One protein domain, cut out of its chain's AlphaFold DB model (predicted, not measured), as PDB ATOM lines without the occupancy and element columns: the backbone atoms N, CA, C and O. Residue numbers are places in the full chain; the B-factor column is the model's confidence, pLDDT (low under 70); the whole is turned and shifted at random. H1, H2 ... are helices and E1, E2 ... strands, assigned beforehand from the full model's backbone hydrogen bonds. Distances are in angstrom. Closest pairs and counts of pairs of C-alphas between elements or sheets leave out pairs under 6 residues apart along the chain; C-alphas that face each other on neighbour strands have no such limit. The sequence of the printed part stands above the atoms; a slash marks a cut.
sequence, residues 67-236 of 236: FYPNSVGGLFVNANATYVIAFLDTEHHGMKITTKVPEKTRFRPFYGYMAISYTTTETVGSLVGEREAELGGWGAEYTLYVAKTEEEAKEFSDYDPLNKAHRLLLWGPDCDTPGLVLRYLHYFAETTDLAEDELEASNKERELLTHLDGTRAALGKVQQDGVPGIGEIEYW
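This is residues 67 to 236 of the 236 residues of the protein "Hypothetical protein" of Florenciella parvula (UniProt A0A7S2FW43). A sandwich of two four-stranded sheets makes the core, its layers close to parallel, with H2 across the second sheet at one end of the domain; H3 runs along the E1 edge of the first sheet towards the other end, with H4 beside it. The printed part has 170 residues, in the order E1 E2 E3 E4 H1 E5 H2 E6 E7 H3 H4 E8, class mixed. One sheet runs E1, E7, E3, E4, antiparallel; the other runs E6, E5, E2, E8, mixed. The whole is compact, radius of gyration of the C-alphas 15.8 A, and only just elongated, spanning 49 by 32 by 28 A.

After residues 67 to 80, which hold no named element, find edge strand E1, residues 81 to 87, antiparallel to E7, residues 178 to 185, with N 84 and O 182 3.0 A apart, within hydrogen-bond range. E7 is antiparallel to E3, residues 110 to 117 (N 114 to O 181, 2.8 A), and E3 forms a hairpin with E4, residues 123 to 128 (N 115 to O 125, 2.9 A). In the other sheet E2, residues 94 to 100, is antiparallel to E5, residues 141 to 147 (N 97 to O 144, 2.9 A), and to E8, residues 233 to 235 (N 96 to O 234, 2.8 A); E5 is parallel to E6, residues 166 to 170 (N 167 to O 143, 2.8 A). The two strongly twisted sheets, the second only just at 4.3 A off its plane, form a sandwich, two sheets face to face, 10.3 A centre to centre. H1, residues 132 to 135, only grazes both sheets with residues 133 to 135. H2, residues 150 to 156, is on the second sheet, height 8.8 A, across the strands at 84 degrees to E5 on the local plane; Ala 147 and Ala 153 have the closest C-alphas of E5 and H2, 5.9 A. E5, H2 and E6 make a strand-helix-strand unit, parallel neighbours joined through a helix, its crossover right-handed. H3, residues 196 to 210, and the first sheet form two layers, a helix on one face; the closest C-alphas of E1 and H3 are those of Thr 82 and Arg 206, 6.4 A. H4, residues 216 to 224, is close to but not clearly touching H3, a shallow tilt of 11 degrees, opposite ways, C-alphas of Leu 208 and Val 222 6.0 A apart. In H2, H3 and H4 every O i to N i+4 pair is within hydrogen-bond range; H1 is too short for one.

Find C-alpha 81 at (4.717, -7.410, -17.175), where E1 begins, 19.5 A long. E3 spans 21.9 A, E7 22.5 A and H3 21.1 A, from C-alpha 196 at (2.908, -26.239, -22.260). E8 ends at C-alpha 235, (27.454, 1.952, -8.666).

The C-alphas of Glu 155 and Thr 191 are farthest apart, 50.6 A. The printed part has no cut, and no link is long. Mean pLDDT of the printed part is 86.2; residues 70 to 80, 120 to 121, 129 to 130, 132 to 133 and 187 to 192 are under 70.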
ATOM      1  N   PHE A  67      15.222  -5.559  -7.113       91.75
ATOM      2  CA  PHE A  67      14.232  -6.192  -6.252       91.75
ATOM      3  C   PHE A  67      12.848  -6.158  -6.899       91.75
ATOM      4  O   PHE A  67      12.539  -5.276  -7.704       91.75
ATOM      5  N   TYR A  68      12.005  -7.123  -6.548       88.81
ATOM      6  CA  TYR A  68      10.616  -7.144  -6.977       88.81
ATOM      7  C   TYR A  68       9.778  -6.212  -6.088       88.81
ATOM      8  O   TYR A  68       9.708  -6.406  -4.870       88.81
ATOM      9  N   PRO A  69       9.141  -5.174  -6.649       79.62
ATOM     10  CA  PRO A  69       8.367  -4.227  -5.866       79.62
ATOM     11  C   PRO A  69       7.013  -4.820  -5.446       79.62
ATOM     12  O   PRO A  69       6.250  -5.322  -6.266       79.62
ATOM     13  N   ASN A  70       6.642  -4.649  -4.174       66.00
ATOM     14  CA  ASN A  70       5.304  -5.019  -3.678       66.00
ATOM     15  C   ASN A  70       4.167  -4.167  -4.286       66.00
ATOM     16  O   ASN A  70       2.993  -4.514  -4.175       66.00
ATOM     17  N   SER A  71       4.500  -3.025  -4.895       62.25
ATOM     18  CA  SER A  71       3.575  -2.152  -5.619       62.25
ATOM     19  C   SER A  71       4.353  -1.375  -6.673       62.25
ATOM     20  O   SER A  71       5.324  -0.725  -6.329       62.25
ATOM     21  N   VAL A  72       3.933  -1.413  -7.937       58.03
ATOM     22  CA  VAL A  72       4.568  -0.690  -9.059       58.03
ATOM     23  C   VAL A  72       3.920   0.674  -9.310       58.03
ATOM     24  O   VAL A  72       3.738   1.078 -10.454       58.03
ATOM     25  N   GLY A  73       3.493   1.350  -8.244       49.69
ATOM     26  CA  GLY A  73       2.764   2.607  -8.331       49.69
ATOM     27  C   GLY A  73       3.337   3.581  -9.368       49.69
ATOM     28  O   GLY A  73       4.495   3.965  -9.261       49.69
ATOM     29  N   GLY A  74       2.526   3.936 -10.374       49.38
ATOM     30  CA  GLY A  74       2.830   4.961 -11.385       49.38
ATOM     31  C   GLY A  74       3.669   4.521 -12.573       49.38
ATOM     32  O   GLY A  74       3.747   5.226 -13.572       49.38
ATOM     33  N   LEU A  75       4.116   3.271 -12.568       54.31
ATOM     34  CA  LEU A  75       4.316   2.554 -13.816       54.31
ATOM     35  C   LEU A  75       2.931   2.140 -14.323       54.31
ATOM     36  O   LEU A  75       2.163   1.547 -13.567       54.31
ATOM     37  N   PHE A  76       2.589   2.416 -15.585       52.97
ATOM     38  CA  PHE A  76       1.388   1.835 -16.195       52.97
ATOM     39  C   PHE A  76       1.468   0.309 -16.068       52.97
ATOM     40  O   PHE A  76       2.243  -0.351 -16.772       52.97
ATOM     41  N   VAL A  77       0.709  -0.237 -15.115       52.94
ATOM     42  CA  VAL A  77       0.788  -1.638 -14.715       52.94
ATOM     43  C   VAL A  77       0.194  -2.470 -15.835       52.94
ATOM     44  O   VAL A  77      -1.019  -2.588 -15.970       52.94
ATOM     45  N   ASN A  78       1.050  -3.053 -16.667       61.84
ATOM     46  CA  ASN A  78       0.616  -4.154 -17.506       61.84
ATOM     47  C   ASN A  78       0.606  -5.389 -16.607       61.84
ATOM     48  O   ASN A  78       1.663  -5.785 -16.122       61.84
ATOM     49  N   ALA A  79      -0.569  -5.983 -16.380       61.22
ATOM     50  CA  ALA A  79      -0.737  -7.160 -15.520       61.22
ATOM     51  C   ALA A  79       0.158  -8.348 -15.922       61.22
ATOM     52  O   ALA A  79       0.411  -9.237 -15.113       61.22
ATOM     53  N   ASN A  80       0.649  -8.348 -17.160       68.81
ATOM     54  CA  ASN A  80       1.500  -9.399 -17.701       68.81
ATOM     55  C   ASN A  80       2.982  -9.020 -17.709       68.81
ATOM     56  O   ASN A  80       3.825  -9.817 -18.102       68.81
ATOM     57  N   ALA A  81       3.329  -7.803 -17.298       77.75
ATOM     58  CA  ALA A  81       4.717  -7.410 -17.175       77.75
ATOM     59  C   ALA A  81       5.240  -7.690 -15.766       77.75
ATOM     60  O   ALA A  81       4.606  -7.354 -14.767       77.75
ATOM     61  N   THR A  82       6.435  -8.265 -15.708       86.69
ATOM     62  CA  THR A  82       7.212  -8.355 -14.477       86.69
ATOM     63  C   THR A  82       8.192  -7.195 -14.455       86.69
ATOM     64  O   THR A  82       8.971  -7.008 -15.394       86.69
ATOM     65  N   TYR A  83       8.134  -6.414 -13.384       87.31
ATOM     66  CA  TYR A  83       8.998  -5.264 -13.163       87.31
ATOM     67  C   TYR A  83       9.905  -5.560 -11.979       87.31
ATOM     68  O   TYR A  83       9.440  -6.055 -10.955       87.31
ATOM     69  N   VAL A  84      11.182  -5.232 -12.111       91.31
ATOM     70  CA  VAL A  84      12.138  -5.241 -11.001       91.31
ATOM     71  C   VAL A  84      12.854  -3.903 -10.981       91.31
ATOM     72  O   VAL A  84      13.070  -3.299 -12.033       91.31
ATOM     73  N   ILE A  85      13.153  -3.400  -9.789       91.31
ATOM     74  CA  ILE A  85      13.558  -2.008  -9.585       91.31
ATOM     75  C   ILE A  85      14.864  -1.957  -8.801       91.31
ATOM     76  O   ILE A  85      15.101  -2.800  -7.940       91.31
ATOM     77  N   ALA A  86      15.697  -0.970  -9.100       93.19
ATOM     78  CA  ALA A  86      16.831  -0.563  -8.285       93.19
ATOM     79  C   ALA A  86      16.855   0.965  -8.153       93.19
ATOM     80  O   ALA A  86      16.333   1.668  -9.022       93.19
ATOM     81  N   PHE A  87      17.452   1.476  -7.079       92.38
ATOM     82  CA  PHE A  87      17.564   2.913  -6.830       92.38
ATOM     83  C   PHE A  87      19.013   3.342  -6.712       92.38
ATOM     84  O   PHE A  87      19.791   2.708  -5.998       92.38
ATOM     85  N   LEU A  88      19.333   4.471  -7.344       92.88
ATOM     86  CA  LEU A  88      20.599   5.150  -7.109       92.88
ATOM     87  C   LEU A  88      20.629   5.647  -5.662       92.88
ATOM     88  O   LEU A  88      19.673   6.282  -5.217       92.88
ATOM     89  N   ASP A  89      21.695   5.344  -4.926       88.31
ATOM     90  CA  ASP A  89      21.902   5.937  -3.606       88.31
ATOM     91  C   ASP A  89      22.393   7.393  -3.696       88.31
ATOM     92  O   ASP A  89      22.504   7.980  -4.768       88.31
ATOM     93  N   THR A  90      22.631   8.020  -2.547       86.06
ATOM     94  CA  THR A  90      23.050   9.426  -2.483       86.06
ATOM     95  C   THR A  90      24.554   9.637  -2.645       86.06
ATOM     96  O   THR A  90      24.999  10.782  -2.619       86.06
ATOM     97  N   GLU A  91      25.342   8.565  -2.712       90.38
ATOM     98  CA  GLU A  91      26.809   8.618  -2.720       90.38
ATOM     99  C   GLU A  91      27.396   8.427  -4.123       90.38
ATOM    100  O   GLU A  91      28.545   8.799  -4.349       90.38
ATOM    101  N   HIS A  92      26.603   7.901  -5.058       94.69
ATOM    102  CA  HIS A  92      27.010   7.601  -6.427       94.69
ATOM    103  C   HIS A  92      26.346   8.528  -7.455       94.69
ATOM    104  O   HIS A  92      25.258   9.070  -7.249       94.69
ATOM    105  N   HIS A  93      27.014   8.696  -8.592       94.81
ATOM    106  CA  HIS A  93      26.565   9.486  -9.735       94.81
ATOM    107  C   HIS A  93      25.709   8.671 -10.708       94.81
ATOM    108  O   HIS A  93      24.856   9.230 -11.405       94.81
ATOM    109  N   GLY A  94      25.896   7.352 -10.751       96.56
ATOM    110  CA  GLY A  94      25.109   6.514 -11.637       96.56
ATOM    111  C   GLY A  94      25.168   5.020 -11.364       96.56
ATOM    112  O   GLY A  94      25.738   4.528 -10.393       96.56
ATOM    113  N   MET A  95      24.502   4.295 -12.258       97.69
ATOM    114  CA  MET A  95      24.462   2.838 -12.287       97.69
ATOM    115  C   MET A  95      25.047   2.329 -13.600       97.69
ATOM    116  O   MET A  95      24.883   2.944 -14.655       97.69
ATOM    117  N   LYS A  96      25.711   1.181 -13.542       97.62
ATOM    118  CA  LYS A  96      26.255   0.460 -14.687       97.62
ATOM    119  C   LYS A  96      25.803  -0.992 -14.636       97.62
ATOM    120  O   LYS A  96      25.870  -1.634 -13.593       97.62
ATOM    121  N   ILE A  97      25.343  -1.510 -15.772       97.38
ATOM    122  CA  ILE A  97      24.917  -2.904 -15.930       97.38
ATOM    123  C   ILE A  97      25.541  -3.451 -17.204       97.38
ATOM    124  O   ILE A  97      25.284  -2.932 -18.288       97.38
ATOM    125  N   THR A  98      26.310  -4.530 -17.092       96.62
ATOM    126  CA  THR A  98      26.817  -5.267 -18.259       96.62
ATOM    127  C   THR A  98      26.073  -6.586 -18.374       96.62
ATOM    128  O   THR A  98      26.122  -7.416 -17.466       96.62
ATOM    129  N   THR A  99      25.343  -6.778 -19.469       95.44
ATOM    130  CA  THR A  99      24.568  -8.003 -19.692       95.44
ATOM    131  C   THR A  99      24.238  -8.182 -21.175       95.44
ATOM    132  O   THR A  99      24.737  -7.467 -22.044       95.44
ATOM    133  N   LYS A 100      23.409  -9.176 -21.478       95.12
ATOM    134  CA  LYS A 100      22.952  -9.514 -22.821       95.12
ATOM    135  C   LYS A 100      21.444  -9.309 -22.904       95.12
ATOM    136  O   LYS A 100      20.720  -9.748 -22.010       95.12
ATOM    137  N   VAL A 101      20.946  -8.694 -23.975       93.88
ATOM    138  CA  VAL A 101      19.511  -8.731 -24.284       93.88
ATOM    139  C   VAL A 101      19.123 -10.210 -24.394       93.88
ATOM    140  O   VAL A 101      19.816 -10.962 -25.086       93.88
ATOM    141  N   PRO A 102      18.062 -10.671 -23.711       93.19
ATOM    142  CA  PRO A 102      17.650 -12.065 -23.796       93.19
ATOM    143  C   PRO A 102      17.329 -12.458 -25.246       93.19
ATOM    144  O   PRO A 102      17.208 -11.606 -26.119       93.19
ATOM    145  N   GLU A 103      17.185 -13.747 -25.538       91.19
ATOM    146  CA  GLU A 103      16.664 -14.156 -26.848       91.19
ATOM    147  C   GLU A 103      15.159 -13.862 -26.928       91.19
ATOM    148  O   GLU A 103      14.438 -14.003 -25.926       91.19
ATOM    149  N   LYS A 104      14.676 -13.475 -28.117       86.38
ATOM    150  CA  LYS A 104      13.239 -13.287 -28.356       86.38
ATOM    151  C   LYS A 104      12.546 -14.645 -28.288       86.38
ATOM    152  O   LYS A 104      12.891 -15.557 -29.035       86.38
ATOM    153  N   THR A 105      11.533 -14.764 -27.441       86.25
ATOM    154  CA  THR A 105      10.640 -15.931 -27.404       86.25
ATOM    155  C   THR A 105       9.195 -15.465 -27.519       86.25
ATOM    156  O   THR A 105       8.897 -14.284 -27.330       86.25
ATOM    157  N   ARG A 106       8.266 -16.380 -27.817       81.81
ATOM    158  CA  ARG A 106       6.834 -16.039 -27.862       81.81
ATOM    159  C   ARG A 106       6.313 -15.576 -26.502       81.81
ATOM    160  O   ARG A 106       5.459 -14.699 -26.446       81.81
ATOM    161  N   PHE A 107       6.853 -16.137 -25.421       83.12
ATOM    162  CA  PHE A 107       6.475 -15.783 -24.057       83.12
ATOM    163  C   PHE A 107       7.224 -14.564 -23.494       83.12
ATOM    164  O   PHE A 107       6.804 -14.035 -22.469       83.12
ATOM    165  N   ARG A 108       8.298 -14.107 -24.157       87.31
ATOM    166  CA  ARG A 108       9.054 -12.889 -23.825       87.31
ATOM    167  C   ARG A 108       9.153 -11.965 -25.046       87.31
ATOM    168  O   ARG A 108      10.237 -11.790 -25.611       87.31
ATOM    169  N   PRO A 109       8.032 -11.368 -25.486       82.62
ATOM    170  CA  PRO A 109       8.029 -10.458 -26.627       82.62
ATOM    171  C   PRO A 109       8.666  -9.095 -26.323       82.62
ATOM    172  O   PRO A 109       8.969  -8.364 -27.261       82.62
ATOM    173  N   PHE A 110       8.869  -8.741 -25.046       85.31
ATOM    174  CA  PHE A 110       9.449  -7.459 -24.644       85.31
ATOM    175  C   PHE A 110      10.458  -7.618 -23.508       85.31
ATOM    176  O   PHE A 110      10.235  -8.358 -22.547       85.31
ATOM    177  N   TYR A 111      11.525  -6.836 -23.612       89.88
ATOM    178  CA  TYR A 111      12.554  -6.637 -22.607       89.88
ATOM    179  C   TYR A 111      13.041  -5.191 -22.718       89.88
ATOM    180  O   TYR A 111      13.248  -4.711 -23.834       89.88
ATOM    181  N   GLY A 112      13.229  -4.488 -21.608       91.62
ATOM    182  CA  GLY A 112      13.754  -3.128 -21.656       91.62
ATOM    183  C   GLY A 112      13.865  -2.461 -20.297       91.62
ATOM    184  O   GLY A 112      13.331  -2.953 -19.304       91.62
ATOM    185  N   TYR A 113      14.541  -1.318 -20.284       92.50
ATOM    186  CA  TYR A 113      14.736  -0.487 -19.107       92.50
ATOM    187  C   TYR A 113      13.922   0.787 -19.194       92.50
ATOM    188  O   TYR A 113      13.704   1.335 -20.275       92.50
ATOM    189  N   MET A 114      13.519   1.279 -18.032       90.62
ATOM    190  CA  MET A 114      12.912   2.585 -17.861       90.62
ATOM    191  C   MET A 114      13.648   3.303 -16.738       90.62
ATOM    192  O   MET A 114      13.818   2.751 -15.650       90.62
ATOM    193  N   ALA A 115      14.083   4.526 -17.009       90.50
ATOM    194  CA  ALA A 115      14.490   5.445 -15.965       90.50
ATOM    195  C   ALA A 115      13.219   6.075 -15.412       90.50
ATOM    196  O   ALA A 115      12.348   6.505 -16.176       90.50
ATOM    197  N   ILE A 116      13.108   6.100 -14.091       85.81
ATOM    198  CA  ILE A 116      11.969   6.680 -13.396       85.81
ATOM    199  C   ILE A 116      12.427   7.712 -12.378       85.81
ATOM    200  O   ILE A 116      13.482   7.570 -11.758       85.81
ATOM    201  N   SER A 117      11.586   8.718 -12.169       83.88
ATOM    202  CA  SER A 117      11.617   9.516 -10.949       83.88
ATOM    203  C   SER A 117      10.677   8.864  -9.951       83.88
ATOM    204  O   SER A 117       9.477   8.781 -10.190       83.88
ATOM    205  N   TYR A 118      11.194   8.378  -8.829       76.06
ATOM    206  CA  TYR A 118      10.356   7.728  -7.825       76.06
ATOM    207  C   TYR A 118       9.285   8.658  -7.250       76.06
ATOM    208  O   TYR A 118       8.153   8.243  -7.015       76.06
ATOM    209  N   THR A 119       9.652   9.920  -7.021       73.19
ATOM    210  CA  THR A 119       8.790  10.915  -6.376       73.19
ATOM    211  C   THR A 119       7.544  11.196  -7.206       73.19
ATOM    212  O   THR A 119       6.451  11.300  -6.656       73.19
ATOM    213  N   THR A 120       7.703  11.303  -8.527       69.12
ATOM    214  CA  THR A 120       6.605  11.594  -9.461       69.12
ATOM    215  C   THR A 120       6.074  10.346 -10.153       69.12
ATOM    216  O   THR A 120       5.052  10.409 -10.825       69.12
ATOM    217  N   THR A 121       6.755   9.210  -9.996       67.00
ATOM    218  CA  THR A 121       6.519   7.936 -10.690       67.00
ATOM    219  C   THR A 121       6.598   8.006 -12.220       67.00
ATOM    220  O   THR A 121       6.290   7.042 -12.917       67.00
ATOM    221  N   GLU A 122       7.059   9.136 -12.751       72.06
ATOM    222  CA  GLU A 122       7.163   9.384 -14.179       72.06
ATOM    223  C   GLU A 122       8.276   8.539 -14.802       72.06
ATOM    224  O   GLU A 122       9.376   8.421 -14.254       72.06
ATOM    225  N   THR A 123       7.997   7.980 -15.981       77.44
ATOM    226  CA  THR A 123       9.031   7.401 -16.842       77.44
ATOM    227  C   THR A 123       9.708   8.521 -17.620       77.44
ATOM    228  O   THR A 123       9.130   9.060 -18.559       77.44
ATOM    229  N   VAL A 124      10.939   8.849 -17.236       80.75
ATOM    230  CA  VAL A 124      11.725   9.946 -17.826       80.75
ATOM    231  C   VAL A 124      12.476   9.518 -19.090       80.75
ATOM    232  O   VAL A 124      12.782  10.335 -19.953       80.75
ATOM    233  N   GLY A 125      12.725   8.217 -19.245       81.25
ATOM    234  CA  GLY A 125      13.327   7.650 -20.446       81.25
ATOM    235  C   GLY A 125      13.179   6.135 -20.494       81.25
ATOM    236  O   GLY A 125      12.951   5.489 -19.470       81.25
ATOM    237  N   SER A 126      13.335   5.548 -21.680       87.25
ATOM    238  CA  SER A 126      13.282   4.094 -21.854       87.25
ATOM    239  C   SER A 126      14.191   3.601 -22.971       87.25
ATOM    240  O   SER A 126      14.318   4.272 -23.993       87.25
ATOM    241  N   LEU A 127      14.734   2.396 -22.804       84.25
ATOM    242  CA  LEU A 127      15.455   1.650 -23.837       84.25
ATOM    243  C   LEU A 127      14.868   0.244 -23.952       84.25
ATOM    244  O   LEU A 127      14.707  -0.448 -22.946       84.25
ATOM    245  N   VAL A 128      14.578  -0.202 -25.168       84.81
ATOM    246  CA  VAL A 128      13.933  -1.482 -25.452       84.81
ATOM    247  C   VAL A 128      14.839  -2.417 -26.249       84.81
ATOM    248  O   VAL A 128      15.562  -2.024 -27.163       84.81
ATOM    249  N   GLY A 129      14.764  -3.704 -25.915       65.75
ATOM    250  CA  GLY A 129      15.553  -4.784 -26.507       65.75
ATOM    251  C   GLY A 129      15.256  -5.044 -27.979       65.75
ATOM    252  O   GLY A 129      16.099  -5.575 -28.691       65.75
ATOM    253  N   GLU A 130      14.074  -4.657 -28.460       69.81
ATOM    254  CA  GLU A 130      13.662  -4.913 -29.841       69.81
ATOM    255  C   GLU A 130      14.375  -4.018 -30.865       69.81
ATOM    256  O   GLU A 130      14.485  -4.387 -32.034       69.81
ATOM    257  N   ARG A 131      14.879  -2.852 -30.447       73.44
ATOM    258  CA  ARG A 131      15.464  -1.862 -31.355       73.44
ATOM    259  C   ARG A 131      16.986  -1.926 -31.310       73.44
ATOM    260  O   ARG A 131      17.596  -1.702 -30.267       73.44
ATOM    261  N   GLU A 132      17.601  -2.161 -32.471       64.88
ATOM    262  CA  GLU A 132      19.064  -2.224 -32.624       64.88
ATOM    263  C   GLU A 132      19.751  -0.939 -32.138       64.88
ATOM    264  O   GLU A 132      20.763  -0.988 -31.440       64.88
ATOM    265  N   ALA A 133      19.141   0.215 -32.417       67.62
ATOM    266  CA  ALA A 133      19.630   1.512 -31.962       67.62
ATOM    267  C   ALA A 133      19.583   1.696 -30.433       67.62
ATOM    268  O   ALA A 133      20.282   2.561 -29.916       67.62
ATOM    269  N   GLU A 134      18.779   0.907 -29.711       84.06
ATOM    270  CA  GLU A 134      18.545   1.090 -28.278       84.06
ATOM    271  C   GLU A 134      19.341   0.107 -27.435       84.06
ATOM    272  O   GLU A 134      20.248   0.541 -26.758       84.06
ATOM    273  N   LEU A 135      19.101  -1.204 -27.479       86.38
ATOM    274  CA  LEU A 135      19.927  -2.172 -26.725       86.38
ATOM    275  C   LEU A 135      20.760  -3.087 -27.632       86.38
ATOM    276  O   LEU A 135      21.341  -4.057 -27.163       86.38
ATOM    277  N   GLY A 136      20.844  -2.781 -28.931       83.69
ATOM    278  CA  GLY A 136      21.565  -3.611 -29.905       83.69
ATOM    279  C   GLY A 136      20.720  -4.714 -30.547       83.69
ATOM    280  O   GLY A 136      21.201  -5.381 -31.455       83.69
ATOM    281  N   GLY A 137      19.454  -4.867 -30.144       87.81
ATOM    282  CA  GLY A 137      18.574  -5.931 -30.627       87.81
ATOM    283  C   GLY A 137      18.635  -7.191 -29.756       87.81
ATOM    284  O   GLY A 137      19.427  -7.297 -28.821       87.81
ATOM    285  N   TRP A 138      17.779  -8.166 -30.064       89.94
ATOM    286  CA  TRP A 138      17.729  -9.441 -29.346       89.94
ATOM    287  C   TRP A 138      19.066 -10.178 -29.418       89.94
ATOM    288  O   TRP A 138      19.674 -10.281 -30.481       89.94
ATOM    289  N   GLY A 139      19.522 -10.684 -28.273       92.38
ATOM    290  CA  GLY A 139      20.795 -11.383 -28.168       92.38
ATOM    291  C   GLY A 139      22.047 -10.487 -28.168       92.38
ATOM    292  O   GLY A 139      23.154 -11.018 -28.090       92.38
ATOM    293  N   ALA A 140      21.926  -9.160 -28.242       93.69
ATOM    294  CA  ALA A 140      23.090  -8.275 -28.209       93.69
ATOM    295  C   ALA A 140      23.671  -8.136 -26.795       93.69
ATOM    296  O   ALA A 140      22.934  -8.012 -25.817       93.69
ATOM    297  N   GLU A 141      24.997  -8.126 -26.685       95.88
ATOM    298  CA  GLU A 141      25.692  -7.718 -25.461       95.88
ATOM    299  C   GLU A 141      25.765  -6.193 -25.395       95.88
ATOM    300  O   GLU A 141      26.031  -5.527 -26.400       95.88
ATOM    301  N   TYR A 142      25.527  -5.639 -24.211       96.00
ATOM    302  CA  TYR A 142      25.587  -4.203 -23.990       96.00
ATOM    303  C   TYR A 142      26.045  -3.879 -22.566       96.00
ATOM    304  O   TYR A 142      25.904  -4.672 -21.631       96.00
ATOM    305  N   THR A 143      26.550  -2.660 -22.414       97.44
ATOM    306  CA  THR A 143      26.780  -2.029 -21.118       97.44
ATOM    307  C   THR A 143      25.876  -0.812 -21.025       97.44
ATOM    308  O   THR A 143      26.029   0.140 -21.787       97.44
ATOM    309  N   LEU A 144      24.907  -0.860 -20.118       97.50
ATOM    310  CA  LEU A 144      23.996   0.238 -19.837       97.50
ATOM    311  C   LEU A 144      24.571   1.100 -18.718       97.50
ATOM    312  O   LEU A 144      24.796   0.606 -17.619       97.50
ATOM    313  N   TYR A 145      24.743   2.381 -19.006       97.94
ATOM    314  CA  TYR A 145      25.026   3.440 -18.052       97.94
ATOM    315  C   TYR A 145      23.739   4.214 -17.800       97.94
ATOM    316  O   TYR A 145      23.013   4.554 -18.739       97.94
ATOM    317  N   VAL A 146      23.454   4.490 -16.534       97.12
ATOM    318  CA  VAL A 146      22.295   5.275 -16.119       97.12
ATOM    319  C   VAL A 146      22.773   6.409 -15.226       97.12
ATOM    320  O   VAL A 146      23.451   6.148 -14.235       97.12
ATOM    321  N   ALA A 147      22.470   7.649 -15.605       96.38
ATOM    322  CA  ALA A 147      22.982   8.866 -14.966       96.38
ATOM    323  C   ALA A 147      21.958  10.006 -15.065       96.38
ATOM    324  O   ALA A 147      20.992   9.906 -15.827       96.38
ATOM    325  N   LYS A 148      22.127  11.108 -14.320       94.00
ATOM    326  CA  LYS A 148      21.220  12.260 -14.484       94.00
ATOM    327  C   LYS A 148      21.501  12.995 -15.786       94.00
ATOM    328  O   LYS A 148      20.563  13.407 -16.471       94.00
ATOM    329  N   THR A 149      22.775  13.116 -16.142       95.00
ATOM    330  CA  THR A 149      23.237  13.791 -17.360       95.00
ATOM    331  C   THR A 149      24.266  12.950 -18.116       95.00
ATOM    332  O   THR A 149      24.888  12.043 -17.562       95.00
ATOM    333  N   GLU A 150      24.441  13.235 -19.407       96.31
ATOM    334  CA  GLU A 150      25.483  12.582 -20.206       96.31
ATOM    335  C   GLU A 150      26.884  13.026 -19.765       96.31
ATOM    336  O   GLU A 150      27.834  12.247 -19.821       96.31
ATOM    337  N   GLU A 151      27.013  14.269 -19.305       96.62
ATOM    338  CA  GLU A 151      28.240  14.831 -18.753       96.62
ATOM    339  C   GLU A 151      28.708  14.042 -17.526       96.62
ATOM    340  O   GLU A 151      29.862  13.624 -17.493       96.62
ATOM    341  N   GLU A 152      27.811  13.751 -16.578       95.56
ATOM    342  CA  GLU A 152      28.134  12.921 -15.409       95.56
ATOM    343  C   GLU A 152      28.594  11.518 -15.812       95.56
ATOM    344  O   GLU A 152      29.597  11.027 -15.296       95.56
ATOM    345  N   ALA A 153      27.914  10.888 -16.777       96.75
ATOM    346  CA  ALA A 153      28.330   9.584 -17.283       96.75
ATOM    347  C   ALA A 153      29.750   9.626 -17.866       96.75
ATOM    348  O   ALA A 153      30.548   8.732 -17.597       96.75
ATOM    349  N   LYS A 154      30.099  10.665 -18.627       96.50
ATOM    350  CA  LYS A 154      31.444  10.815 -19.209       96.50
ATOM    351  C   LYS A 154      32.520  11.158 -18.178       96.50
ATOM    352  O   LYS A 154      33.673  10.796 -18.381       96.50
ATOM    353  N   GLU A 155      32.174  11.914 -17.139       95.88
ATOM    354  CA  GLU A 155      33.136  12.417 -16.152       95.88
ATOM    355  C   GLU A 155      33.467  11.379 -15.074       95.88
ATOM    356  O   GLU A 155      34.635  11.228 -14.711       95.88
ATOM    357  N   PHE A 156      32.461  10.651 -14.585       94.69
ATOM    358  CA  PHE A 156      32.594   9.783 -13.410       94.69
ATOM    359  C   PHE A 156      32.566   8.284 -13.735       94.69
ATOM    360  O   PHE A 156      32.757   7.462 -12.842       94.69
ATOM    361  N   SER A 157      32.385   7.907 -15.004       95.75
ATOM    362  CA  SER A 157      32.407   6.508 -15.441       95.75
ATOM    363  C   SER A 157      33.295   6.294 -16.669       95.75
ATOM    364  O   SER A 157      33.930   7.213 -17.181       95.75
ATOM    365  N   ASP A 158      33.347   5.057 -17.156       96.50
ATOM    366  CA  ASP A 158      33.981   4.674 -18.418       96.50
ATOM    367  C   ASP A 158      33.029   4.750 -19.628       96.50
ATOM    368  O   ASP A 158      33.320   4.181 -20.685       96.50
ATOM    369  N   TYR A 159      31.894   5.450 -19.505       97.25
ATOM    370  CA  TYR A 159      30.986   5.684 -20.623       97.25
ATOM    371  C   TYR A 159      31.691   6.400 -21.785       97.25
ATOM    372  O   TYR A 159      32.359   7.421 -21.636       97.25
ATOM    373  N   ASP A 160      31.463   5.868 -22.982       96.44
ATOM    374  CA  ASP A 160      32.014   6.369 -24.237       96.44
ATOM    375  C   ASP A 160      30.896   6.339 -25.284       96.44
ATOM    376  O   ASP A 160      30.483   5.242 -25.678       96.44
ATOM    377  N   PRO A 161      30.400   7.499 -25.755       93.81
ATOM    378  CA  PRO A 161      29.335   7.558 -26.753       93.81
ATOM    379  C   PRO A 161      29.753   6.996 -28.122       93.81
ATOM    380  O   PRO A 161      28.897   6.728 -28.964       93.81
ATOM    381  N   LEU A 162      31.056   6.824 -28.382       94.50
ATOM    382  CA  LEU A 162      31.554   6.216 -29.617       94.50
ATOM    383  C   LEU A 162      31.560   4.683 -29.548       94.50
ATOM    384  O   LEU A 162      31.590   4.020 -30.592       94.50
ATOM    385  N   ASN A 163      31.503   4.106 -28.345       94.69
ATOM    386  CA  ASN A 163      31.430   2.666 -28.171       94.69
ATOM    387  C   ASN A 163      30.004   2.167 -28.446       94.69
ATOM    388  O   ASN A 163      29.080   2.350 -27.659       94.69
ATOM    389  N   LYS A 164      29.840   1.432 -29.549       90.44
ATOM    390  CA  LYS A 164      28.555   0.857 -29.974       90.44
ATOM    391  C   LYS A 164      27.997  -0.237 -29.063       90.44
ATOM    392  O   LYS A 164      26.902  -0.712 -29.351       90.44
ATOM    393  N   ALA A 165      28.686  -0.655 -28.005       92.25
ATOM    394  CA  ALA A 165      28.134  -1.514 -26.952       92.25
ATOM    395  C   ALA A 165      27.647  -0.711 -25.732       92.25
ATOM    396  O   ALA A 165      26.857  -1.220 -24.938       92.25
ATOM    397  N   HIS A 166      28.080   0.544 -25.590       95.94
ATOM    398  CA  HIS A 166      27.643   1.418 -24.510       95.94
ATOM    399  C   HIS A 166      26.266   1.990 -24.821       95.94
ATOM    400  O   HIS A 166      25.988   2.428 -25.940       95.94
ATOM    401  N   ARG A 167      25.384   1.955 -23.829       95.69
ATOM    402  CA  ARG A 167      24.050   2.549 -23.858       95.69
ATOM    403  C   ARG A 167      23.918   3.505 -22.704       95.69
ATOM    404  O   ARG A 167      24.433   3.229 -21.628       95.69
ATOM    405  N   LEU A 168      23.227   4.607 -22.940       95.50
ATOM    406  CA  LEU A 168      23.005   5.633 -21.942       95.50
ATOM    407  C   LEU A 168      21.509   5.828 -21.762       95.50
ATOM    408  O   LEU A 168      20.776   6.008 -22.734       95.50
ATOM    409  N   LEU A 169      21.077   5.797 -20.513       94.94
ATOM    410  CA  LEU A 169      19.721   6.118 -20.113       94.94
ATOM    411  C   LEU A 169      19.783   7.241 -19.078       94.94
ATOM    412  O   LEU A 169      20.537   7.158 -18.114       94.94
ATOM    413  N   LEU A 170      19.024   8.309 -19.303       94.44
ATOM    414  CA  LEU A 170      19.126   9.521 -18.499       94.44
ATOM    415  C   LEU A 170      17.903   9.707 -17.611       94.44
ATOM    416  O   LEU A 170      16.774   9.551 -18.074       94.44
ATOM    417  N   TRP A 171      18.134  10.087 -16.354       92.12
ATOM    418  CA  TRP A 171      17.060  10.528 -15.461       92.12
ATOM    419  C   TRP A 171      16.657  11.986 -15.667       92.12
ATOM    420  O   TRP A 171      15.542  12.373 -15.321       92.12
ATOM    421  N   GLY A 172      17.564  12.792 -16.218       88.56
ATOM    422  CA  GLY A 172      17.455  14.244 -16.230       88.56
ATOM    423  C   GLY A 172      18.032  14.881 -14.956       88.56
ATOM    424  O   GLY A 172      18.081  14.243 -13.899       88.56
ATOM    425  N   PRO A 173      18.479  16.148 -15.042       88.31
ATOM    426  CA  PRO A 173      19.189  16.835 -13.959       88.31
ATOM    427  C   PRO A 173      18.337  17.019 -12.694       88.31
ATOM    428  O   PRO A 173      18.859  16.947 -11.583       88.31
ATOM    429  N   ASP A 174      17.023  17.181 -12.861       86.56
ATOM    430  CA  ASP A 174      16.084  17.506 -11.782       86.56
ATOM    431  C   ASP A 174      15.463  16.260 -11.117       86.56
ATOM    432  O   ASP A 174      14.508  16.358 -10.350       86.56
ATOM    433  N   CYS A 175      15.973  15.057 -11.408       86.12
ATOM    434  CA  CYS A 175      15.469  13.835 -10.788       86.12
ATOM    435  C   CYS A 175      15.980  13.695  -9.343       86.12
ATOM    436  O   CYS A 175      17.148  13.371  -9.104       86.12
ATOM    437  N   ASP A 176      15.093  13.912  -8.371       82.69
ATOM    438  CA  ASP A 176      15.427  13.843  -6.941       82.69
ATOM    439  C   ASP A 176      15.685  12.420  -6.441       82.69
ATOM    440  O   ASP A 176      16.524  12.197  -5.572       82.69
ATOM    441  N   THR A 177      14.931  11.444  -6.945       86.00
ATOM    442  CA  THR A 177      15.006  10.051  -6.487       86.00
ATOM    443  C   THR A 177      15.067   9.124  -7.698       86.00
ATOM    444  O   THR A 177      14.026   8.649  -8.167       86.00
ATOM    445  N   PRO A 178      16.280   8.897  -8.231       91.06
ATOM    446  CA  PRO A 178      16.468   8.161  -9.470       91.06
ATOM    447  C   PRO A 178      16.251   6.661  -9.274       91.06
ATOM    448  O   PRO A 178      16.927   6.010  -8.474       91.06
ATOM    449  N   GLY A 179      15.301   6.102 -10.020       91.25
ATOM    450  CA  GLY A 179      15.032   4.669 -10.067       91.25
ATOM    451  C   GLY A 179      15.282   4.095 -11.455       91.25
ATOM    452  O   GLY A 179      15.062   4.753 -12.473       91.25
ATOM    453  N   LEU A 180      15.723   2.847 -11.503       93.31
ATOM    454  CA  LEU A 180      15.860   2.068 -12.722       93.31
ATOM    455  C   LEU A 180      14.922   0.873 -12.652       93.31
ATOM    456  O   LEU A 180      14.980   0.082 -11.715       93.31
ATOM    457  N   VAL A 181      14.084   0.724 -13.669       91.44
ATOM    458  CA  VAL A 181      13.150  -0.390 -13.787       91.44
ATOM    459  C   VAL A 181      13.578  -1.255 -14.953       91.44
ATOM    460  O   VAL A 181      13.653  -0.770 -16.078       91.44
ATOM    461  N   LEU A 182      13.792  -2.541 -14.704       93.38
ATOM    462  CA  LEU A 182      13.867  -3.546 -15.753       93.38
ATOM    463  C   LEU A 182      12.486  -4.185 -15.917       93.38
ATOM    464  O   LEU A 182      11.851  -4.596 -14.944       93.38
ATOM    465  N   ARG A 183      12.018  -4.257 -17.161       89.31
ATOM    466  CA  ARG A 183      10.692  -4.751 -17.516       89.31
ATOM    467  C   ARG A 183      10.795  -5.922 -18.481       89.31
ATOM    468  O   ARG A 183      11.329  -5.788 -19.580       89.31
ATOM    469  N   TYR A 184      10.158  -7.017 -18.097       88.44
ATOM    470  CA  TYR A 184       9.829  -8.139 -18.969       88.44
ATOM    471  C   TYR A 184       8.332  -8.083 -19.245       88.44
ATOM    472  O   TYR A 184       7.560  -7.893 -18.310       88.44
ATOM    473  N   LEU A 185       7.899  -8.248 -20.496       80.69
ATOM    474  CA  LEU A 185       6.504  -8.608 -20.755       80.69
ATOM    475  C   LEU A 185       6.447 -10.122 -20.876       80.69
ATOM    476  O   LEU A 185       7.024 -10.681 -21.805       80.69
ATOM    477  N   HIS A 186       5.762 -10.755 -19.933       77.12
ATOM    478  CA  HIS A 186       5.299 -12.127 -20.052       77.12
ATOM    479  C   HIS A 186       3.929 -12.097 -20.749       77.12
ATOM    480  O   HIS A 186       3.239 -11.082 -20.732       77.12
ATOM    481  N   TYR A 187       3.564 -13.143 -21.480       67.31
ATOM    482  CA  TYR A 187       2.348 -13.183 -22.314       67.31
ATOM    483  C   TYR A 187       1.028 -12.888 -21.542       67.31
ATOM    484  O   TYR A 187       0.963 -13.017 -20.323       67.31
ATOM    485  N   PHE A 188      -0.053 -12.566 -22.271       51.72
ATOM    486  CA  PHE A 188      -1.437 -12.427 -21.763       51.72
ATOM    487  C   PHE A 188      -2.202 -13.759 -21.842       51.72
ATOM    488  O   PHE A 188      -2.201 -14.349 -22.914       51.72
ATOM    489  N   ALA A 189      -2.884 -14.228 -20.789       48.66
ATOM    490  CA  ALA A 189      -3.815 -15.375 -20.873       48.66
ATOM    491  C   ALA A 189      -5.247 -14.871 -21.144       48.66
ATOM    492  O   ALA A 189      -5.688 -13.955 -20.462       48.66
ATOM    493  N   GLU A 190      -5.968 -15.360 -22.164       43.09
ATOM    494  CA  GLU A 190      -6.835 -16.553 -22.035       43.09
ATOM    495  C   GLU A 190      -6.748 -17.601 -23.182       43.09
ATOM    496  O   GLU A 190      -7.279 -18.697 -23.022       43.09
ATOM    497  N   THR A 191      -6.059 -17.350 -24.309       51.91
ATOM    498  CA  THR A 191      -6.022 -18.275 -25.480       51.91
ATOM    499  C   THR A 191      -4.701 -18.211 -26.278       51.91
ATOM    500  O   THR A 191      -4.692 -17.880 -27.459       51.91
ATOM    501  N   THR A 192      -3.550 -18.438 -25.646       58.94
ATOM    502  CA  THR A 192      -2.244 -18.012 -26.195       58.94
ATOM    503  C   THR A 192      -1.617 -18.845 -27.309       58.94
ATOM    504  O   THR A 192      -0.598 -18.421 -27.859       58.94
ATOM    505  N   ASP A 193      -2.144 -20.027 -27.624       71.19
ATOM    506  CA  ASP A 193      -1.474 -21.010 -28.494       71.19
ATOM    507  C   ASP A 193       0.005 -21.265 -28.108       71.19
ATOM    508  O   ASP A 193       0.812 -21.661 -28.957       71.19
ATOM    509  N   LEU A 194       0.411 -20.964 -26.865       76.50
ATOM    510  CA  LEU A 194       1.733 -21.315 -26.344       76.50
ATOM    511  C   LEU A 194       1.730 -22.800 -26.007       76.50
ATOM    512  O   LEU A 194       0.744 -23.323 -25.483       76.50
ATOM    513  N   ALA A 195       2.838 -23.470 -26.304       85.50
ATOM    514  CA  ALA A 195       3.018 -24.841 -25.859       85.50
ATOM    515  C   ALA A 195       3.187 -24.896 -24.324       85.50
ATOM    516  O   ALA A 195       3.529 -23.902 -23.679       85.50
ATOM    517  N   GLU A 196       2.892 -26.051 -23.721       86.56
ATOM    518  CA  GLU A 196       2.908 -26.239 -22.260       86.56
ATOM    519  C   GLU A 196       4.285 -25.929 -21.644       86.56
ATOM    520  O   GLU A 196       4.375 -25.319 -20.581       86.56
ATOM    521  N   ASP A 197       5.356 -26.258 -22.359       89.00
ATOM    522  CA  ASP A 197       6.738 -25.960 -21.986       89.00
ATOM    523  C   ASP A 197       7.059 -24.455 -22.042       89.00
ATOM    524  O   ASP A 197       7.744 -23.935 -21.159       89.00
ATOM    525  N   GLU A 198       6.533 -23.719 -23.027       85.94
ATOM    526  CA  GLU A 198       6.671 -22.255 -23.100       85.94
ATOM    527  C   GLU A 198       5.941 -21.563 -21.936       85.94
ATOM    528  O   GLU A 198       6.431 -20.577 -21.372       85.94
ATOM    529  N   LEU A 199       4.775 -22.095 -21.559       85.00
ATOM    530  CA  LEU A 199       3.990 -21.622 -20.425       85.00
ATOM    531  C   LEU A 199       4.730 -21.845 -19.098       85.00
ATOM    532  O   LEU A 199       4.818 -20.928 -18.274       85.00
ATOM    533  N   GLU A 200       5.284 -23.043 -18.903       88.06
ATOM    534  CA  GLU A 200       6.093 -23.389 -17.733       88.06
ATOM    535  C   GLU A 200       7.338 -22.497 -17.636       88.06
ATOM    536  O   GLU A 200       7.589 -21.902 -16.585       88.06
ATOM    537  N   ALA A 201       8.067 -22.318 -18.742       89.31
ATOM    538  CA  ALA A 201       9.257 -21.472 -18.791       89.31
ATOM    539  C   ALA A 201       8.951 -20.017 -18.406       89.31
ATOM    540  O   ALA A 201       9.673 -19.410 -17.612       89.31
ATOM    541  N   SER A 202       7.854 -19.463 -18.923       88.25
ATOM    542  CA  SER A 202       7.443 -18.097 -18.603       88.25
ATOM    543  C   SER A 202       6.986 -17.933 -17.155       88.25
ATOM    544  O   SER A 202       7.288 -16.913 -16.537       88.25
ATOM    545  N   ASN A 203       6.250 -18.906 -16.609       87.62
ATOM    546  CA  ASN A 203       5.819 -18.869 -15.213       87.62
ATOM    547  C   ASN A 203       7.013 -18.981 -14.267       87.62
ATOM    548  O   ASN A 203       7.085 -18.220 -13.305       87.62
ATOM    549  N   LYS A 204       7.967 -19.862 -14.584       91.44
ATOM    550  CA  LYS A 204       9.215 -20.012 -13.841       91.44
ATOM    551  C   LYS A 204      10.045 -18.729 -13.862       91.44
ATOM    552  O   LYS A 204      10.520 -18.307 -12.814       91.44
ATOM    553  N   GLU A 205      10.201 -18.078 -15.017       92.25
ATOM    554  CA  GLU A 205      10.914 -16.794 -15.103       92.25
ATOM    555  C   GLU A 205      10.257 -15.722 -14.227       92.25
ATOM    556  O   GLU A 205      10.940 -15.060 -13.444       92.25
ATOM    557  N   ARG A 206       8.930 -15.579 -14.319       89.62
ATOM    558  CA  ARG A 206       8.174 -14.646 -13.479       89.62
ATOM    559  C   ARG A 206       8.361 -14.955 -11.995       89.62
ATOM    560  O   ARG A 206       8.650 -14.049 -11.221       89.62
ATOM    561  N   GLU A 207       8.221 -16.216 -11.600       90.31
ATOM    562  CA  GLU A 207       8.399 -16.646 -10.212       90.31
ATOM    563  C   GLU A 207       9.804 -16.306  -9.702       90.31
ATOM    564  O   GLU A 207       9.939 -15.686  -8.650       90.31
ATOM    565  N   LEU A 208      10.858 -16.621 -10.455       93.00
ATOM    566  CA  LEU A 208      12.234 -16.310 -10.061       93.00
ATOM    567  C   LEU A 208      12.460 -14.802  -9.889       93.00
ATOM    568  O   LEU A 208      13.034 -14.383  -8.886       93.00
ATOM    569  N   LEU A 209      11.954 -13.981 -10.812       92.06
ATOM    570  CA  LEU A 209      12.044 -12.523 -10.707       92.06
ATOM    571  C   LEU A 209      11.303 -11.983  -9.475       92.06
ATOM    572  O   LEU A 209      11.791 -11.049  -8.845       92.06
ATOM    573  N   THR A 210      10.176 -12.589  -9.080       89.44
ATOM    574  CA  THR A 210       9.420 -12.165  -7.882       89.44
ATOM    575  C   THR A 210      10.146 -12.427  -6.559       89.44
ATOM    576  O   THR A 210       9.781 -11.844  -5.542       89.44
ATOM    577  N   HIS A 211      11.193 -13.260  -6.564       90.38
ATOM    578  CA  HIS A 211      12.020 -13.549  -5.388       90.38
ATOM    579  C   HIS A 211      13.206 -12.591  -5.213       90.38
ATOM    580  O   HIS A 211      13.962 -12.730  -4.250       90.38
ATOM    581  N   LEU A 212      13.404 -11.641  -6.128       93.00
ATOM    582  CA  LEU A 212      14.456 -10.642  -5.990       93.00
ATOM    583  C   LEU A 212      14.146  -9.702  -4.824       93.00
ATOM    584  O   LEU A 212      13.105  -9.050  -4.798       93.00
ATOM    585  N   ASP A 213      15.077  -9.604  -3.880       91.94
ATOM    586  CA  ASP A 213      14.924  -8.847  -2.633       91.94
ATOM    587  C   ASP A 213      15.890  -7.660  -2.512       91.94
ATOM    588  O   ASP A 213      15.921  -7.006  -1.475       91.94
ATOM    589  N   GLY A 214      16.673  -7.388  -3.563       92.94
ATOM    590  CA  GLY A 214      17.664  -6.313  -3.603       92.94
ATOM    591  C   GLY A 214      19.070  -6.752  -3.197       92.94
ATOM    592  O   GLY A 214      20.008  -5.955  -3.242       92.94
ATOM    593  N   THR A 215      19.270  -8.021  -2.838       95.00
ATOM    594  CA  THR A 215      20.591  -8.551  -2.489       95.00
ATOM    595  C   THR A 215      21.314  -9.158  -3.692       95.00
ATOM    596  O   THR A 215      20.713  -9.753  -4.589       95.00
ATOM    597  N   ARG A 216      22.654  -9.104  -3.679       95.44
ATOM    598  CA  ARG A 216      23.492  -9.835  -4.654       95.44
ATOM    599  C   ARG A 216      23.272 -11.348  -4.602       95.44
ATOM    600  O   ARG A 216      23.418 -12.016  -5.616       95.44
ATOM    601  N   ALA A 217      22.915 -11.892  -3.436       95.75
ATOM    602  CA  ALA A 217      22.659 -13.320  -3.274       95.75
ATOM    603  C   ALA A 217      21.394 -13.760  -4.027       95.75
ATOM    604  O   ALA A 217      21.436 -14.758  -4.749       95.75
ATOM    605  N   ALA A 218      20.295 -13.006  -3.906       95.12
ATOM    606  CA  ALA A 218      19.069 -13.277  -4.655       95.12
ATOM    607  C   ALA A 218      19.293 -13.124  -6.165       95.12
ATOM    608  O   ALA A 218      18.921 -14.016  -6.927       95.12
ATOM    609  N   LEU A 219      19.979 -12.055  -6.588       95.62
ATOM    610  CA  LEU A 219      20.335 -11.857  -7.993       95.62
ATOM    611  C   LEU A 219      21.186 -13.012  -8.538       95.62
ATOM    612  O   LEU A 219      20.859 -13.584  -9.576       95.62
ATOM    613  N   GLY A 220      22.243 -13.395  -7.817       94.88
ATOM    614  CA  GLY A 220      23.126 -14.486  -8.217       94.88
ATOM    615  C   GLY A 220      22.389 -15.819  -8.344       94.88
ATOM    616  O   GLY A 220      22.661 -16.581  -9.270       94.88
ATOM    617  N   LYS A 221      21.407 -16.087  -7.474       94.75
ATOM    618  CA  LYS A 221      20.544 -17.270  -7.588       94.75
ATOM    619  C   LYS A 221      19.670 -17.216  -8.844       94.75
ATOM    620  O   LYS A 221      19.635 -18.179  -9.596       94.75
ATOM    621  N   VAL A 222      19.017 -16.085  -9.107       93.81
ATOM    622  CA  VAL A 222      18.177 -15.887 -10.302       93.81
ATOM    623  C   VAL A 222      18.979 -16.061 -11.600       93.81
ATOM    624  O   VAL A 222      18.495 -16.683 -12.548       93.81
ATOM    625  N   GLN A 223      20.227 -15.584 -11.630       93.19
ATOM    626  CA  GLN A 223      21.149 -15.794 -12.751       93.19
ATOM    627  C   GLN A 223      21.570 -17.266 -12.892       93.19
ATOM    628  O   GLN A 223      21.579 -17.792 -14.005       93.19
ATOM    629  N   GLN A 224      21.881 -17.950 -11.784       93.31
ATOM    630  CA  GLN A 224      22.193 -19.390 -11.780       93.31
ATOM    631  C   GLN A 224      21.012 -20.241 -12.257       93.31
ATOM    632  O   GLN A 224      21.210 -21.213 -12.984       93.31
ATOM    633  N   ASP A 225      19.790 -19.845 -11.896       92.94
ATOM    634  CA  ASP A 225      18.545 -20.500 -12.303       92.94
ATOM    635  C   ASP A 225      18.136 -20.160 -13.753       92.94
ATOM    636  O   ASP A 225      17.152 -20.703 -14.269       92.94
ATOM    637  N   GLY A 226      18.927 -19.324 -14.437       89.50
ATOM    638  CA  GLY A 226      18.891 -19.136 -15.884       89.50
ATOM    639  C   GLY A 226      18.002 -18.001 -16.381       89.50
ATOM    640  O   GLY A 226      17.666 -18.003 -17.565       89.50
ATOM    641  N   VAL A 227      17.613 -17.039 -15.533       91.94
ATOM    642  CA  VAL A 227      16.866 -15.859 -16.000       91.94
ATOM    643  C   VAL A 227      17.795 -14.951 -16.818       91.94
ATOM    644  O   VAL A 227      18.768 -14.417 -16.278       91.94
ATOM    645  N   PRO A 228      17.534 -14.754 -18.121       92.44
ATOM    646  CA  PRO A 228      18.425 -14.006 -18.994       92.44
ATOM    647  C   PRO A 228      18.202 -12.494 -18.885       92.44
ATOM    648  O   PRO A 228      17.094 -12.018 -18.635       92.44
ATOM    649  N   GLY A 229      19.257 -11.722 -19.151       91.25
ATOM    650  CA  GLY A 229      19.188 -10.264 -19.265       91.25
ATOM    651  C   GLY A 229      19.069  -9.498 -17.950       91.25
ATOM    652  O   GLY A 229      18.907  -8.285 -17.981       91.25
ATOM    653  N   ILE A 230      19.182 -10.148 -16.796       93.12
ATOM    654  CA  ILE A 230      19.316  -9.440 -15.522       93.12
ATOM    655  C   ILE A 230      20.795  -9.410 -15.117       93.12
ATOM    656  O   ILE A 230      21.408 -10.446 -14.860       93.12
ATOM    657  N   GLY A 231      21.405  -8.226 -15.164       94.06
ATOM    658  CA  GLY A 231      22.814  -8.017 -14.810       94.06
ATOM    659  C   GLY A 231      22.997  -7.542 -13.369       94.06
ATOM    660  O   GLY A 231      22.046  -7.081 -12.740       94.06
ATOM    661  N   GLU A 232      24.227  -7.655 -12.864       96.69
ATOM    662  CA  GLU A 232      24.631  -6.993 -11.618       96.69
ATOM    663  C   GLU A 232      24.733  -5.483 -11.846       96.69
ATOM    664  O   GLU A 232      25.168  -5.029 -12.906       96.69
ATOM    665  N   ILE A 233      24.290  -4.725 -10.848       97.00
ATOM    666  CA  ILE A 233      24.380  -3.272 -10.812       97.00
ATOM    667  C   ILE A 233      25.679  -2.890 -10.114       97.00
ATOM    668  O   ILE A 233      25.883  -3.201  -8.935       97.00
ATOM    669  N   GLU A 234      26.522  -2.184 -10.853       96.94
ATOM    670  CA  GLU A 234      27.695  -1.477 -10.360       96.94
ATOM    671  C   GLU A 234      27.336  -0.001 -10.164       96.94
ATOM    672  O   GLU A 234      26.777   0.631 -11.059       96.94
ATOM    673  N   TYR A 235      27.651   0.542  -8.993       96.06
ATOM    674  CA  TYR A 235      27.454   1.952  -8.666       96.06
ATOM    675  C   TYR A 235      28.786   2.696  -8.813       96.06
ATOM    676  O   TYR A 235      29.829   2.140  -8.454       96.06
ATOM    677  N   TRP A 236      28.756   3.910  -9.361       93.75
ATOM    678  CA  TRP A 236      29.936   4.748  -9.608       93.75
ATOM    679  C   TRP A 236      29.643   6.217  -9.331       93.75
ATOM    680  O   TRP A 236      28.478   6.630  -9.527       93.75
TER     681      TRP A 236